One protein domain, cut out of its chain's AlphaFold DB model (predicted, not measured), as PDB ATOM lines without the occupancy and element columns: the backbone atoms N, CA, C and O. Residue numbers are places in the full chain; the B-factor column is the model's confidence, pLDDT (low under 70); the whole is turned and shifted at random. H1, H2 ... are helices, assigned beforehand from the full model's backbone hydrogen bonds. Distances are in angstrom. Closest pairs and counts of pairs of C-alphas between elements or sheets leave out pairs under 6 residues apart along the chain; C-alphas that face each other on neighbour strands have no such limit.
ATOM      1  N   MET A   3      -5.347  14.243 -30.664       47.66
ATOM      2  CA  MET A   3      -5.131  12.877 -31.186       47.66
ATOM      3  C   MET A   3      -3.691  12.351 -31.040       47.66
ATOM      4  O   MET A   3      -3.516  11.161 -30.818       47.66
ATOM      5  N   LYS A   4      -2.666  13.216 -31.114       53.75
ATOM      6  CA  LYS A   4      -1.256  12.787 -31.003       53.75
ATOM      7  C   LYS A   4      -0.814  12.500 -29.566       53.75
ATOM      8  O   LYS A   4       0.205  11.851 -29.361       53.75
ATOM      9  N   LEU A   5      -1.549  13.014 -28.582       54.69
ATOM     10  CA  LEU A   5      -1.206  12.888 -27.165       54.69
ATOM     11  C   LEU A   5      -1.646  11.527 -26.606       54.69
ATOM     12  O   LEU A   5      -0.923  10.932 -25.818       54.69
ATOM     13  N   VAL A   6      -2.778  11.006 -27.090       56.12
ATOM     14  CA  VAL A   6      -3.345   9.708 -26.679       56.12
ATOM     15  C   VAL A   6      -2.619   8.518 -27.318       56.12
ATOM     16  O   VAL A   6      -2.435   7.496 -26.670       56.12
ATOM     17  N   GLU A   7      -2.155   8.650 -28.564       59.47
ATOM     18  CA  GLU A   7      -1.331   7.620 -29.227       59.47
ATOM     19  C   GLU A   7       0.097   7.546 -28.658       59.47
ATOM     20  O   GLU A   7       0.836   6.597 -28.925       59.47
ATOM     21  N   ASN A   8       0.499   8.524 -27.840       71.38
ATOM     22  CA  ASN A   8       1.790   8.502 -27.178       71.38
ATOM     23  C   ASN A   8       1.714   7.600 -25.940       71.38
ATOM     24  O   ASN A   8       1.270   8.021 -24.871       71.38
ATOM     25  N   SER A   9       2.180   6.356 -26.073       70.44
ATOM     26  CA  SER A   9       2.202   5.359 -24.992       70.44
ATOM     27  C   SER A   9       2.840   5.879 -23.699       70.44
ATOM     28  O   SER A   9       2.412   5.510 -22.608       70.44
ATOM     29  N   LYS A  10       3.803   6.803 -23.806       77.50
ATOM     30  CA  LYS A  10       4.443   7.461 -22.658       77.50
ATOM     31  C   LYS A  10       3.471   8.317 -21.848       77.50
ATOM     32  O   LYS A  10       3.574   8.349 -20.629       77.50
ATOM     33  N   PHE A  11       2.530   8.992 -22.505       78.44
ATOM     34  CA  PHE A  11       1.534   9.825 -21.834       78.44
ATOM     35  C   PHE A  11       0.529   8.969 -21.061       78.44
ATOM     36  O   PHE A  11       0.276   9.223 -19.889       78.44
ATOM     37  N   VAL A  12       0.019   7.905 -21.684       73.50
ATOM     38  CA  VAL A  12      -0.902   6.961 -21.029       73.50
ATOM     39  C   VAL A  12      -0.223   6.262 -19.846       73.50
ATOM     40  O   VAL A  12      -0.824   6.116 -18.780       73.50
ATOM     41  N   LEU A  13       1.050   5.887 -19.998       79.38
ATOM     42  CA  LEU A  13       1.846   5.302 -18.920       79.38
ATOM     43  C   LEU A  13       2.054   6.292 -17.763       79.38
ATOM     44  O   LEU A  13       1.912   5.925 -16.603       79.38
ATOM     45  N   LEU A  14       2.311   7.566 -18.057       81.75
ATOM     46  CA  LEU A  14       2.475   8.594 -17.029       81.75
ATOM     47  C   LEU A  14       1.169   8.846 -16.258       81.75
ATOM     48  O   LEU A  14       1.193   8.946 -15.033       81.75
ATOM     49  N   MET A  15       0.024   8.866 -16.948       78.75
ATOM     50  CA  MET A  15      -1.284   9.026 -16.301       78.75
ATOM     51  C   MET A  15      -1.662   7.819 -15.434       78.75
ATOM     52  O   MET A  15      -2.186   8.000 -14.339       78.75
ATOM     53  N   THR A  16      -1.367   6.598 -15.885       79.38
ATOM     54  CA  THR A  16      -1.632   5.379 -15.100       79.38
ATOM     55  C   THR A  16      -0.743   5.290 -13.865       79.38
ATOM     56  O   THR A  16      -1.253   5.043 -12.773       79.38
ATOM     57  N   VAL A  17       0.560   5.562 -13.992       82.75
ATOM     58  CA  VAL A  17       1.482   5.627 -12.845       82.75
ATOM     59  C   VAL A  17       1.035   6.696 -11.843       82.75
ATOM     60  O   VAL A  17       1.038   6.437 -10.642       82.75
ATOM     61  N   GLY A  18       0.578   7.860 -12.320       77.81
ATOM     62  CA  GLY A  18       0.019   8.914 -11.469       77.81
ATOM     63  C   GLY A  18      -1.208   8.462 -10.670       77.81
ATOM     64  O   GLY A  18      -1.296   8.733  -9.474       77.81
ATOM     65  N   SER A  19      -2.125   7.710 -11.289       79.62
ATOM     66  CA  SER A  19      -3.284   7.139 -10.588       79.62
ATOM     67  C   SER A  19      -2.886   6.108  -9.527       79.62
ATOM     68  O   SER A  19      -3.435   6.129  -8.427       79.62
ATOM     69  N   PHE A  20      -1.912   5.236  -9.810       81.25
ATOM     70  CA  PHE A  20      -1.422   4.264  -8.824       81.25
ATOM     71  C   PHE A  20      -0.690   4.922  -7.653       81.25
ATOM     72  O   PHE A  20      -0.856   4.484  -6.517       81.25
ATOM     73  N   ALA A  21       0.075   5.988  -7.905       81.38
ATOM     74  CA  ALA A  21       0.745   6.747  -6.853       81.38
ATOM     75  C   ALA A  21      -0.256   7.336  -5.846       81.38
ATOM     76  O   ALA A  21       0.012   7.347  -4.647       81.38
ATOM     77  N   LEU A  22      -1.433   7.762  -6.316       79.25
ATOM     78  CA  LEU A  22      -2.482   8.272  -5.439       79.25
ATOM     79  C   LEU A  22      -3.081   7.182  -4.541       79.25
ATOM     80  O   LEU A  22      -3.254   7.391  -3.345       79.25
ATOM     81  N   VAL A  23      -3.356   6.003  -5.103       80.88
ATOM     82  CA  VAL A  23      -3.843   4.854  -4.322       80.88
ATOM     83  C   VAL A  23      -2.803   4.429  -3.284       80.88
ATOM     84  O   VAL A  23      -3.148   4.180  -2.132       80.88
ATOM     85  N   ALA A  24      -1.525   4.395  -3.667       83.94
ATOM     86  CA  ALA A  24      -0.433   4.074  -2.756       83.94
ATOM     87  C   ALA A  24      -0.329   5.077  -1.597       83.94
ATOM     88  O   ALA A  24      -0.096   4.661  -0.465       83.94
ATOM     89  N   LEU A  25      -0.549   6.372  -1.853       81.19
ATOM     90  CA  LEU A  25      -0.580   7.392  -0.806       81.19
ATOM     91  C   LEU A  25      -1.717   7.145   0.192       81.19
ATOM     92  O   LEU A  25      -1.471   7.173   1.392       81.19
ATOM     93  N   MET A  26      -2.933   6.864  -0.285       78.19
ATOM     94  CA  MET A  26      -4.078   6.594   0.599       78.19
ATOM     95  C   MET A  26      -3.836   5.361   1.477       78.19
ATOM     96  O   MET A  26      -4.099   5.387   2.675       78.19
ATOM     97  N   LEU A  27      -3.274   4.292   0.903       81.62
ATOM     98  CA  LEU A  27      -2.907   3.091   1.658       81.62
ATOM     99  C   LEU A  27      -1.794   3.362   2.673       81.62
ATOM    100  O   LEU A  27      -1.824   2.817   3.772       81.62
ATOM    101  N   PHE A  28      -0.819   4.199   2.317       84.31
ATOM    102  CA  PHE A  28       0.256   4.588   3.222       84.31
ATOM    103  C   PHE A  28      -0.267   5.419   4.400       84.31
ATOM    104  O   PHE A  28       0.104   5.143   5.535       84.31
ATOM    105  N   LEU A  29      -1.160   6.382   4.148       80.06
ATOM    106  CA  LEU A  29      -1.801   7.179   5.199       80.06
ATOM    107  C   LEU A  29      -2.619   6.305   6.157       80.06
ATOM    108  O   LEU A  29      -2.523   6.487   7.367       80.06
ATOM    109  N   GLY A  30      -3.345   5.314   5.628       77.94
ATOM    110  CA  GLY A  30      -4.042   4.320   6.448       77.94
ATOM    111  C   GLY A  30      -3.094   3.407   7.233       77.94
ATOM    112  O   GLY A  30      -3.356   3.103   8.385       77.94
ATOM    113  N   TYR A  31      -1.964   2.992   6.652       82.00
ATOM    114  CA  TYR A  31      -0.982   2.142   7.341       82.00
ATOM    115  C   TYR A  31      -0.252   2.860   8.485       82.00
ATOM    116  O   TYR A  31       0.124   2.232   9.470       82.00
ATOM    117  N   VAL A  32      -0.014   4.164   8.340       84.69
ATOM    118  CA  VAL A  32       0.659   4.986   9.358       84.69
ATOM    119  C   VAL A  32      -0.314   5.434  10.463       84.69
ATOM    120  O   VAL A  32       0.128   6.064  11.421       84.69
ATOM    121  N   ASP A  33      -1.605   5.080  10.368       78.06
ATOM    122  CA  ASP A  33      -2.672   5.517  11.280       78.06
ATOM    123  C   ASP A  33      -2.617   7.039  11.517       78.06
ATOM    124  O   ASP A  33      -2.649   7.521  12.654       78.06
ATOM    125  N   ASP A  34      -2.477   7.821  10.435       75.12
ATOM    126  CA  ASP A  34      -2.460   9.281  10.557       75.12
ATOM    127  C   ASP A  34      -3.786   9.735  11.195       75.12
ATOM    128  O   ASP A  34      -4.856   9.431  10.657       75.12
ATOM    129  N   PRO A  35      -3.760  10.478  12.318       73.19
ATOM    130  CA  PRO A  35      -4.976  10.887  13.018       73.19
ATOM    131  C   PRO A  35      -5.902  11.760  12.159       73.19
ATOM    132  O   PRO A  35      -7.090  11.850  12.456       73.19
ATOM    133  N   ARG A  36      -5.387  12.384  11.091       77.12
ATOM    134  CA  ARG A  36      -6.182  13.148  10.115       77.12
ATOM    135  C   ARG A  36      -6.935  12.253   9.131       77.12
ATOM    136  O   ARG A  36      -7.879  12.708   8.512       77.12
ATOM    137  N   PHE A  37      -6.520  10.996   8.983       73.62
ATOM    138  CA  PHE A  37      -7.138   9.994   8.110       73.62
ATOM    139  C   PHE A  37      -7.906   8.925   8.908       73.62
ATOM    140  O   PHE A  37      -8.209   7.852   8.390       73.62
ATOM    141  N   ALA A  38      -8.232   9.207  10.175       66.50
ATOM    142  CA  ALA A  38      -8.794   8.236  11.117       66.50
ATOM    143  C   ALA A  38     -10.130   7.618  10.663       66.50
ATOM    144  O   ALA A  38     -10.429   6.479  11.015       66.50
ATOM    145  N   ASP A  39     -10.914   8.339   9.861       67.56
ATOM    146  CA  ASP A  39     -12.198   7.864   9.338       67.56
ATOM    147  C   ASP A  39     -12.094   7.343   7.879       67.56
ATOM    148  O   ASP A  39     -13.108   7.152   7.212       67.56
ATOM    149  N   ASN A  40     -10.876   7.089   7.365       67.56
ATOM    150  CA  ASN A  40     -10.574   6.812   5.943       67.56
ATOM    151  C   ASN A  40     -11.056   7.906   4.973       67.56
ATOM    152  O   ASN A  40     -11.176   7.691   3.763       67.56
ATOM    153  N   GLU A  41     -11.325   9.086   5.508       65.75
ATOM    154  CA  GLU A  41     -11.751  10.267   4.787       65.75
ATOM    155  C   GLU A  41     -10.774  11.381   5.152       65.75
ATOM    156  O   GLU A  41     -10.448  11.567   6.322       65.75
ATOM    157  N   LEU A  42     -10.249  12.066   4.137       69.81
ATOM    158  CA  LEU A  42      -9.351  13.197   4.323       69.81
ATOM    159  C   LEU A  42     -10.096  14.440   3.854       69.81
ATOM    160  O   LEU A  42     -10.326  14.618   2.652       69.81
ATOM    161  N   THR A  43     -10.513  15.287   4.792       69.94
ATOM    162  CA  THR A  43     -11.248  16.505   4.445       69.94
ATOM    163  C   THR A  43     -10.281  17.503   3.824       69.94
ATOM    164  O   THR A  43      -9.130  17.605   4.246       69.94
ATOM    165  N   ASN A  44     -10.727  18.292   2.839       67.94
ATOM    166  CA  ASN A  44      -9.861  19.281   2.180       67.94
ATOM    167  C   ASN A  44      -9.104  20.163   3.188       67.94
ATOM    168  O   ASN A  44      -7.928  20.452   2.974       67.94
ATOM    169  N   ASP A  45      -9.747  20.560   4.285       72.81
ATOM    170  CA  ASP A  45      -9.167  21.420   5.325       72.81
ATOM    171  C   ASP A  45      -8.045  20.751   6.137       72.81
ATOM    172  O   ASP A  45      -7.189  21.443   6.683       72.81
ATOM    173  N   GLU A  46      -7.993  19.420   6.149       75.44
ATOM    174  CA  GLU A  46      -7.001  18.608   6.867       75.44
ATOM    175  C   GLU A  46      -5.801  18.236   5.976       75.44
ATOM    176  O   GLU A  46      -4.740  17.837   6.474       75.44
ATOM    177  N   MET A  47      -5.956  18.404   4.655       80.62
ATOM    178  CA  MET A  47      -4.949  18.080   3.648       80.62
ATOM    179  C   MET A  47      -3.835  19.124   3.572       80.62
ATOM    180  O   MET A  47      -4.075  20.328   3.419       80.62
ATOM    181  N   TYR A  48      -2.594  18.652   3.516       83.31
ATOM    182  CA  TYR A  48      -1.456  19.467   3.120       83.31
ATOM    183  C   TYR A  48      -1.565  19.906   1.653       83.31
ATOM    184  O   TYR A  48      -2.181  19.259   0.805       83.31
ATOM    185  N   TRP A  49      -0.899  21.013   1.321       82.38
ATOM    186  CA  TRP A  49      -0.924  21.584  -0.030       82.38
ATOM    187  C   TRP A  49      -0.474  20.588  -1.116       82.38
ATOM    188  O   TRP A  49      -1.041  20.574  -2.207       82.38
ATOM    189  N   TRP A  50       0.504  19.726  -0.820       79.25
ATOM    190  CA  TRP A  50       0.999  18.712  -1.753       79.25
ATOM    191  C   TRP A  50       0.018  17.537  -1.914       79.25
ATOM    192  O   TRP A  50      -0.119  17.017  -3.021       79.25
ATOM    193  N   GLU A  51      -0.721  17.169  -0.862       78.19
ATOM    194  CA  GLU A  51      -1.780  16.148  -0.916       78.19
ATOM    195  C   GLU A  51      -2.924  16.627  -1.815       78.19
ATOM    196  O   GLU A  51      -3.406  15.878  -2.665       78.19
ATOM    197  N   ARG A  52      -3.303  17.910  -1.708       80.06
ATOM    198  CA  ARG A  52      -4.300  18.525  -2.601       80.06
ATOM    199  C   ARG A  52      -3.852  18.497  -4.062       80.06
ATOM    200  O   ARG A  52      -4.651  18.183  -4.940       80.06
ATOM    201  N   ILE A  53      -2.578  18.796  -4.339       81.94
ATOM    202  CA  ILE A  53      -2.022  18.726  -5.700       81.94
ATOM    203  C   ILE A  53      -2.080  17.296  -6.239       81.94
ATOM    204  O   ILE A  53      -2.489  17.101  -7.382       81.94
ATOM    205  N   LEU A  54      -1.716  16.299  -5.429       80.25
ATOM    206  CA  LEU A  54      -1.812  14.895  -5.824       80.25
ATOM    207  C   LEU A  54      -3.260  14.488  -6.104       80.25
ATOM    208  O   LEU A  54      -3.512  13.856  -7.126       80.25
ATOM    209  N   LEU A  55      -4.211  14.909  -5.270       80.44
ATOM    210  CA  LEU A  55      -5.638  14.651  -5.477       80.44
ATOM    211  C   LEU A  55      -6.148  15.255  -6.784       80.44
ATOM    212  O   LEU A  55      -6.745  14.546  -7.594       80.44
ATOM    213  N   ILE A  56      -5.849  16.529  -7.046       80.81
ATOM    214  CA  ILE A  56      -6.206  17.189  -8.309       80.81
ATOM    215  C   ILE A  56      -5.573  16.450  -9.492       80.81
ATOM    216  O   ILE A  56      -6.256  16.158 -10.474       80.81
ATOM    217  N   GLN A  57      -4.289  16.096  -9.389       83.06
ATOM    218  CA  GLN A  57      -3.587  15.339 -10.419       83.06
ATOM    219  C   GLN A  57      -4.257  13.984 -10.674       83.06
ATOM    220  O   GLN A  57      -4.467  13.624 -11.830       83.06
ATOM    221  N   GLY A  58      -4.641  13.248  -9.631       78.81
ATOM    222  CA  GLY A  58      -5.319  11.959  -9.755       78.81
ATOM    223  C   GLY A  58      -6.690  12.068 -10.417       78.81
ATOM    224  O   GLY A  58      -7.003  11.263 -11.296       78.81
ATOM    225  N   VAL A  59      -7.473  13.097 -10.077       80.44
ATOM    226  CA  VAL A  59      -8.761  13.389 -10.732       80.44
ATOM    227  C   VAL A  59      -8.552  13.696 -12.215       80.44
ATOM    228  O   VAL A  59      -9.244  13.140 -13.071       80.44
ATOM    229  N   VAL A  60      -7.555  14.518 -12.550       82.62
ATOM    230  CA  VAL A  60      -7.205  14.828 -13.944       82.62
ATOM    231  C   VAL A  60      -6.746  13.570 -14.689       82.62
ATOM    232  O   VAL A  60      -7.190  13.339 -15.816       82.62
ATOM    233  N   CYS A  61      -5.912  12.726 -14.076       81.50
ATOM    234  CA  CYS A  61      -5.489  11.441 -14.636       81.50
ATOM    235  C   CYS A  61      -6.688  10.529 -14.921       81.50
ATOM    236  O   CYS A  61      -6.798  10.010 -16.031       81.50
ATOM    237  N   ALA A  62      -7.611  10.389 -13.968       78.12
ATOM    238  CA  ALA A  62      -8.810   9.570 -14.107       78.12
ATOM    239  C   ALA A  62      -9.710  10.061 -15.254       78.12
ATOM    240  O   ALA A  62     -10.044   9.287 -16.152       78.12
ATOM    241  N   ILE A  63     -10.036  11.357 -15.289       80.94
ATOM    242  CA  ILE A  63     -10.854  11.955 -16.358       80.94
ATOM    243  C   ILE A  63     -10.178  11.783 -17.719       80.94
ATOM    244  O   ILE A  63     -10.831  11.444 -18.707       80.94
ATOM    245  N   THR A  64      -8.861  11.986 -17.781       79.94
ATOM    246  CA  THR A  64      -8.108  11.845 -19.030       79.94
ATOM    247  C   THR A  64      -8.107  10.399 -19.510       79.94
ATOM    248  O   THR A  64      -8.331  10.163 -20.697       79.94
ATOM    249  N   LEU A  65      -7.902   9.425 -18.616       78.88
ATOM    250  CA  LEU A  65      -7.956   8.003 -18.957       78.88
ATOM    251  C   LEU A  65      -9.347   7.597 -19.449       78.88
ATOM    252  O   LEU A  65      -9.435   6.904 -20.459       78.88
ATOM    253  N   TRP A  66     -10.414   8.090 -18.822       78.62
ATOM    254  CA  TRP A  66     -11.791   7.862 -19.270       78.62
ATOM    255  C   TRP A  66     -12.107   8.474 -20.628       78.62
ATOM    256  O   TRP A  66     -12.714   7.826 -21.487       78.62
ATOM    257  N   ALA A  67     -11.674   9.713 -20.861       76.81
ATOM    258  CA  ALA A  67     -11.841  10.366 -22.150       76.81
ATOM    259  C   ALA A  67     -11.064   9.609 -23.241       76.81
ATOM    260  O   ALA A  67     -11.598   9.353 -24.322       76.81
ATOM    261  N   CYS A  68      -9.832   9.187 -22.940       75.69
ATOM    262  CA  CYS A  68      -9.003   8.399 -23.847       75.69
ATOM    263  C   CYS A  68      -9.622   7.031 -24.144       75.69
ATOM    264  O   CYS A  68      -9.706   6.652 -25.312       75.69
ATOM    265  N   SER A  69     -10.086   6.301 -23.124       73.50
ATOM    266  CA  SER A  69     -10.691   4.978 -23.294       73.50
ATOM    267  C   SER A  69     -11.979   5.063 -24.103       73.50
ATOM    268  O   SER A  69     -12.166   4.288 -25.038       73.50
ATOM    269  N   SER A  70     -12.834   6.043 -23.807       71.44
ATOM    270  CA  SER A  70     -14.093   6.262 -24.522       71.44
ATOM    271  C   SER A  70     -13.833   6.626 -25.984       71.44
ATOM    272  O   SER A  70     -14.404   6.011 -26.885       71.44
ATOM    273  N   PHE A  71     -12.914   7.562 -26.246       72.94
ATOM    274  CA  PHE A  71     -12.574   7.987 -27.605       72.94
ATOM    275  C   PHE A  71     -11.923   6.870 -28.428       72.94
ATOM    276  O   PHE A  71     -12.290   6.655 -29.584       72.94
ATOM    277  N   HIS A  72     -10.984   6.122 -27.840       70.75
ATOM    278  CA  HIS A  72     -10.361   4.979 -28.504       70.75
ATOM    279  C   HIS A  72     -11.406   3.914 -28.860       70.75
ATOM    280  O   HIS A  72     -11.390   3.371 -29.966       70.75
ATOM    281  N   CYS A  73     -12.361   3.665 -27.960       71.31
ATOM    282  CA  CYS A  73     -13.451   2.729 -28.208       71.31
ATOM    283  C   CYS A  73     -14.393   3.213 -29.323       71.31
ATOM    284  O   CYS A  73     -14.791   2.407 -30.155       71.31
ATOM    285  N   PHE A  74     -14.681   4.519 -29.407       70.44
ATOM    286  CA  PHE A  74     -15.459   5.104 -30.508       70.44
ATOM    287  C   PHE A  74     -14.758   5.019 -31.872       70.44
ATOM    288  O   PHE A  74     -15.435   4.910 -32.894       70.44
ATOM    289  N   LYS A  75     -13.421   5.109 -31.898       67.50
ATOM    290  CA  LYS A  75     -12.619   5.138 -33.131       67.50
ATOM    291  C   LYS A  75     -12.327   3.742 -33.692       67.50
ATOM    292  O   LYS A  75     -12.349   3.581 -34.908       67.50
ATOM    293  N   PHE A  76     -12.032   2.765 -32.833       65.31
ATOM    294  CA  PHE A  76     -11.526   1.447 -33.251       65.31
ATOM    295  C   PHE A  76     -12.443   0.264 -32.906       65.31
ATOM    296  O   PHE A  76     -12.263  -0.809 -33.474       65.31
ATOM    297  N   ASN A  77     -13.424   0.438 -32.013       57.97
ATOM    298  CA  ASN A  77     -14.347  -0.614 -31.577       57.97
ATOM    299  C   ASN A  77     -15.809  -0.265 -31.917       57.97
ATOM    300  O   ASN A  77     -16.132   0.838 -32.356       57.97
ATOM    301  N   SER A  78     -16.719  -1.230 -31.740       65.50
ATOM    302  CA  SER A  78     -18.160  -1.017 -31.939       65.50
ATOM    303  C   SER A  78     -18.674   0.145 -31.078       65.50
ATOM    304  O   SER A  78     -18.452   0.170 -29.866       65.50
ATOM    305  N   LYS A  79     -19.423   1.073 -31.693       70.69
ATOM    306  CA  LYS A  79     -20.019   2.262 -31.043       70.69
ATOM    307  C   LYS A  79     -20.809   1.919 -29.772       70.69
ATOM    308  O   LYS A  79     -20.863   2.723 -28.848       70.69
ATOM    309  N   LEU A  80     -21.380   0.716 -29.714       73.00
ATOM    310  CA  LEU A  80     -22.112   0.201 -28.557       73.00
ATOM    311  C   LEU A  80     -21.224   0.060 -27.312       73.00
ATOM    312  O   LEU A  80     -21.627   0.453 -26.223       73.00
ATOM    313  N   LEU A  81     -20.002  -0.447 -27.470       70.81
ATOM    314  CA  LEU A  81     -19.081  -0.676 -26.355       70.81
ATOM    315  C   LEU A  81     -18.549   0.653 -25.802       70.81
ATOM    316  O   LEU A  81     -18.409   0.815 -24.592       70.81
ATOM    317  N   ALA A  82     -18.352   1.638 -26.680       71.50
ATOM    318  CA  ALA A  82     -17.992   2.993 -26.286       71.50
ATOM    319  C   ALA A  82     -19.089   3.661 -25.442       71.50
ATOM    320  O   ALA A  82     -18.781   4.263 -24.418       71.50
ATOM    321  N   ILE A  83     -20.362   3.501 -25.823       76.12
ATOM    322  CA  ILE A  83     -21.508   3.997 -25.043       76.12
ATOM    323  C   ILE A  83     -21.582   3.293 -23.684       76.12
ATOM    324  O   ILE A  83     -21.775   3.958 -22.669       76.12
ATOM    325  N   ILE A  84     -21.370   1.973 -23.641       79.69
ATOM    326  CA  ILE A  84     -21.337   1.218 -22.380       79.69
ATOM    327  C   ILE A  84     -20.242   1.767 -21.464       79.69
ATOM    328  O   ILE A  84     -20.541   2.111 -20.331       79.69
ATOM    329  N   ILE A  85     -19.002   1.925 -21.937       77.50
ATOM    330  CA  ILE A  85     -17.909   2.485 -21.121       77.50
ATOM    331  C   ILE A  85     -18.234   3.915 -20.675       77.50
ATOM    332  O   ILE A  85     -18.027   4.260 -19.515       77.50
ATOM    333  N   PHE A  86     -18.784   4.734 -21.571       79.00
ATOM    334  CA  PHE A  86     -19.134   6.119 -21.278       79.00
ATOM    335  C   PHE A  86     -20.183   6.242 -20.167       79.00
ATOM    336  O   PHE A  86     -20.117   7.183 -19.386       79.00
ATOM    337  N   VAL A  87     -21.120   5.293 -20.072       79.88
ATOM    338  CA  VAL A  87     -22.192   5.274 -19.062       79.88
ATOM    339  C   VAL A  87     -21.776   4.524 -17.794       79.88
ATOM    340  O   VAL A  87     -22.035   4.988 -16.687       79.88
ATOM    341  N   VAL A  88     -21.100   3.384 -17.928       81.06
ATOM    342  CA  VAL A  88     -20.710   2.522 -16.802       81.06
ATOM    343  C   VAL A  88     -19.686   3.204 -15.904       81.06
ATOM    344  O   VAL A  88     -19.767   3.058 -14.690       81.06
ATOM    345  N   TRP A  89     -18.746   3.973 -16.459       79.06
ATOM    346  CA  TRP A  89     -17.695   4.609 -15.660       79.06
ATOM    347  C   TRP A  89     -18.224   5.694 -14.696       79.06
ATOM    348  O   TRP A  89     -17.937   5.603 -13.502       79.06
ATOM    349  N   PRO A  90     -19.054   6.666 -15.137       77.00
ATOM    350  CA  PRO A  90     -19.716   7.599 -14.225       77.00
ATOM    351  C   PRO A  90     -20.642   6.900 -13.225       77.00
ATOM    352  O   PRO A  90     -20.677   7.286 -12.058       77.00
ATOM    353  N   LEU A  91     -21.375   5.862 -13.653       78.94
ATOM    354  CA  LEU A  91     -22.238   5.099 -12.746       78.94
ATOM    355  C   LEU A  91     -21.430   4.383 -11.662       78.94
ATOM    356  O   LEU A  91     -21.827   4.411 -10.502       78.94
ATOM    357  N   ALA A  92     -20.299   3.772 -12.015       78.88
ATOM    358  CA  ALA A  92     -19.406   3.127 -11.059       78.88
ATOM    359  C   ALA A  92     -18.833   4.141 -10.058       78.88
ATOM    360  O   ALA A  92     -18.777   3.856  -8.864       78.88
ATOM    361  N   TYR A  93     -18.484   5.345 -10.523       76.62
ATOM    362  CA  TYR A  93     -18.048   6.434  -9.651       76.62
ATOM    363  C   TYR A  93     -19.147   6.847  -8.660       76.62
ATOM    364  O   TYR A  93     -18.912   6.866  -7.452       76.62
ATOM    365  N   LEU A  94     -20.372   7.084  -9.139       78.69
ATOM    366  CA  LEU A  94     -21.517   7.407  -8.278       78.69
ATOM    367  C   LEU A  94     -21.834   6.279  -7.288       78.69
ATOM    368  O   LEU A  94     -22.072   6.539  -6.113       78.69
ATOM    369  N   TYR A  95     -21.794   5.025  -7.737       75.69
ATOM    370  CA  TYR A  95     -22.022   3.858  -6.888       75.69
ATOM    371  C   TYR A  95     -20.972   3.743  -5.775       75.69
ATOM    372  O   TYR A  95     -21.322   3.507  -4.620       75.69
ATOM    373  N   SER A  96     -19.697   3.979  -6.098       73.69
ATOM    374  CA  SER A  96     -18.615   3.976  -5.107       73.69
ATOM    375  C   SER A  96     -18.794   5.065  -4.043       73.69
ATOM    376  O   SER A  96     -18.605   4.797  -2.859       73.69
ATOM    377  N   TRP A  97     -19.268   6.249  -4.441       75.12
ATOM    378  CA  TRP A  97     -19.623   7.334  -3.523       75.12
ATOM    379  C   TRP A  97     -20.788   6.969  -2.601       75.12
ATOM    380  O   TRP A  97     -20.726   7.229  -1.404       75.12
ATOM    381  N   VAL A  98     -21.836   6.334  -3.132       76.75
ATOM    382  CA  VAL A  98     -22.976   5.881  -2.318       76.75
ATOM    383  C   VAL A  98     -22.526   4.877  -1.259       76.75
ATOM    384  O   VAL A  98     -22.920   5.005  -0.103       76.75
ATOM    385  N   ILE A  99     -21.676   3.908  -1.617       74.50
ATOM    386  CA  ILE A  99     -21.127   2.947  -0.649       74.50
ATOM    387  C   ILE A  99     -20.278   3.656   0.405       74.50
ATOM    388  O   ILE A  99     -20.443   3.371   1.589       74.50
ATOM    389  N   ALA A 100     -19.409   4.585  -0.003       69.38
ATOM    390  CA  ALA A 100     -18.580   5.347   0.924       69.38
ATOM    391  C   ALA A 100     -19.441   6.110   1.946       69.38
ATOM    392  O   ALA A 100     -19.237   5.967   3.151       69.38
ATOM    393  N   ILE A 101     -20.484   6.807   1.486       71.00
ATOM    394  CA  ILE A 101     -21.432   7.521   2.355       71.00
ATOM    395  C   ILE A 101     -22.177   6.556   3.286       71.00
ATOM    396  O   ILE A 101     -22.322   6.823   4.476       71.00
ATOM    397  N   MET A 102     -22.654   5.417   2.777       69.62
ATOM    398  CA  MET A 102     -23.333   4.438   3.631       69.62
ATOM    399  C   MET A 102     -22.389   3.867   4.697       69.62
ATOM    400  O   MET A 102     -22.791   3.692   5.846       69.62
ATOM    401  N   SER A 103     -21.123   3.627   4.348       63.28
ATOM    402  CA  SER A 103     -20.113   3.126   5.282       63.28
ATOM    403  C   SER A 103     -19.743   4.142   6.370       63.28
ATOM    404  O   SER A 103     -19.584   3.760   7.533       63.28
ATOM    405  N   SER A 104     -19.694   5.439   6.047       59.44
ATOM    406  CA  SER A 104     -19.424   6.487   7.036       59.44
ATOM    407  C   SER A 104     -20.594   6.662   8.011       59.44
ATOM    408  O   SER A 104     -20.374   6.737   9.223       59.44
ATOM    409  N   MET A 105     -21.846   6.587   7.537       61.91
ATOM    410  CA  MET A 105     -23.031   6.591   8.410       61.91
ATOM    411  C   MET A 105     -23.040   5.411   9.392       61.91
ATOM    412  O   MET A 105     -23.382   5.569  10.566       61.91
ATOM    413  N   GLN A 106     -22.631   4.228   8.938       61.38
ATOM    414  CA  GLN A 106     -22.593   3.020   9.763       61.38
ATOM    415  C   GLN A 106     -21.481   3.076  10.826       61.38
ATOM    416  O   GLN A 106     -21.667   2.617  11.954       61.38
ATOM    417  N   THR A 107     -20.356   3.715  10.499       58.09
ATOM    418  CA  THR A 107     -19.247   3.952  11.433       58.09
ATOM    419  C   THR A 107     -19.647   4.940  12.534       58.09
ATOM    420  O   THR A 107     -19.397   4.680  13.713       58.09
ATOM    421  N   GLN A 108     -20.362   6.018  12.197       58.34
ATOM    422  CA  GLN A 108     -20.880   6.955  13.204       58.34
ATOM    423  C   GLN A 108     -21.953   6.333  14.108       58.34
ATOM    424  O   GLN A 108     -21.952   6.578  15.317       58.34
ATOM    425  N   ALA A 109     -22.823   5.478  13.562       57.22
ATOM    426  CA  ALA A 109     -23.817   4.753  14.353       57.22
ATOM    427  C   ALA A 109     -23.168   3.826  15.402       57.22
ATOM    428  O   ALA A 109     -23.603   3.810  16.552       57.22
ATOM    429  N   ASN A 110     -22.094   3.114  15.041       57.22
ATOM    430  CA  ASN A 110     -21.351   2.242  15.963       57.22
ATOM    431  C   ASN A 110     -20.535   3.006  17.022       57.22
ATOM    432  O   ASN A 110     -20.376   2.537  18.151       57.22
ATOM    433  N   LYS A 111     -20.023   4.194  16.681       52.66
ATOM    434  CA  LYS A 111     -19.313   5.068  17.629       52.66
ATOM    435  C   LYS A 111     -20.280   5.647  18.671       52.66
ATOM    436  O   LYS A 111     -19.952   5.695  19.852       52.66
ATOM    437  N   SER A 112     -21.495   6.005  18.247       55.03
ATOM    438  CA  SER A 112     -22.562   6.511  19.123       55.03
ATOM    439  C   SER A 112     -23.065   5.458  20.122       55.03
ATOM    440  O   SER A 112     -23.235   5.762  21.301       55.03
ATOM    441  N   SER A 113     -23.234   4.201  19.697       56.34
ATOM    442  CA  SER A 113     -23.669   3.111  20.584       56.34
ATOM    443  C   SER A 113     -22.599   2.668  21.590       56.34
ATOM    444  O   SER A 113     -22.945   2.255  22.694       56.34
ATOM    445  N   SER A 114     -21.309   2.797  21.258       52.03
ATOM    446  CA  SER A 114     -20.200   2.435  22.160       52.03
ATOM    447  C   SER A 114     -19.921   3.470  23.259       52.03
ATOM    448  O   SER A 114     -19.336   3.121  24.275       52.03
ATOM    449  N   CYS A 115     -20.343   4.730  23.094       52.31
ATOM    450  CA  CYS A 115     -20.219   5.772  24.126       52.31
ATOM    451  C   CYS A 115     -21.375   5.785  25.147       52.31
ATOM    452  O   CYS A 115     -21.388   6.646  26.028       52.31
ATOM    453  N   GLN A 116     -22.354   4.881  25.025       49.47
ATOM    454  CA  GLN A 116     -23.491   4.764  25.953       49.47
ATOM    455  C   GLN A 116     -23.422   3.540  26.886       49.47
ATOM    456  O   GLN A 116     -24.390   3.277  27.603       49.47
TER     457      GLN A 116
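Overview. This is residues 3 to 116 of the 117 residues of an uncharacterized protein of Shewanella sp. P1-14-1 (UniProt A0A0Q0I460). Three long helices make an open zigzag: H2 crosses H3, with residues 12 to 22 of H2 packed on residues 54 to 65 of H3, and H3 folds back into H4 as a V, while residues 109 to 116, of which 109 to 114 belong to H4, stick out. The 114 printed residues include four named helices, H1 to H4 in order, and no named strand: all helix. The whole is loose, radius of gyration of the C-alphas 18.1 A, spanning 60 by 31 by 21 A.

Arrangement. H1, residues 3 to 6, is close to but not clearly touching H3, residues 49 to 76; C-alphas 6 and 68 are closest, 6.5 A apart. H2, residues 9 to 31, forms a hairpin with H3: residues 12 to 22 alone touch it, opposite ways at a steep tilt of 43 degrees, closest C-alphas Met 15 and Cys 61, 5.1 A. H3 forms another with H4, residues 79 to 114: they touch through residues 66 to 74 and 79 to 89 alone, opposite ways at a shallow 32 degrees, only just short of steep, closest C-alphas Cys 73 and Ala 82, 4.9 A. H2 and H4 are apart. Every O i to N i+4 pair is within hydrogen-bond range in H2 and H3, 31 of 32 in H4; H1 is too short for one.

Along the chain. H1 begins at C-alpha 3 (-5.131, 12.877, -31.186). H2 measures 32.6 A, H3 40.3 A and H4 53.2 A, ending at C-alpha 114 (-20.200, 2.435, 22.160).

Size, cuts and confidence. The C-alphas of Lys 4 and Gln 116 are farthest apart, 61.7 A. The printed part has no cut; the link H2 to H3 is long, 17 residues. pLDDT is under 70 at 32 residues, among them 102 to 116.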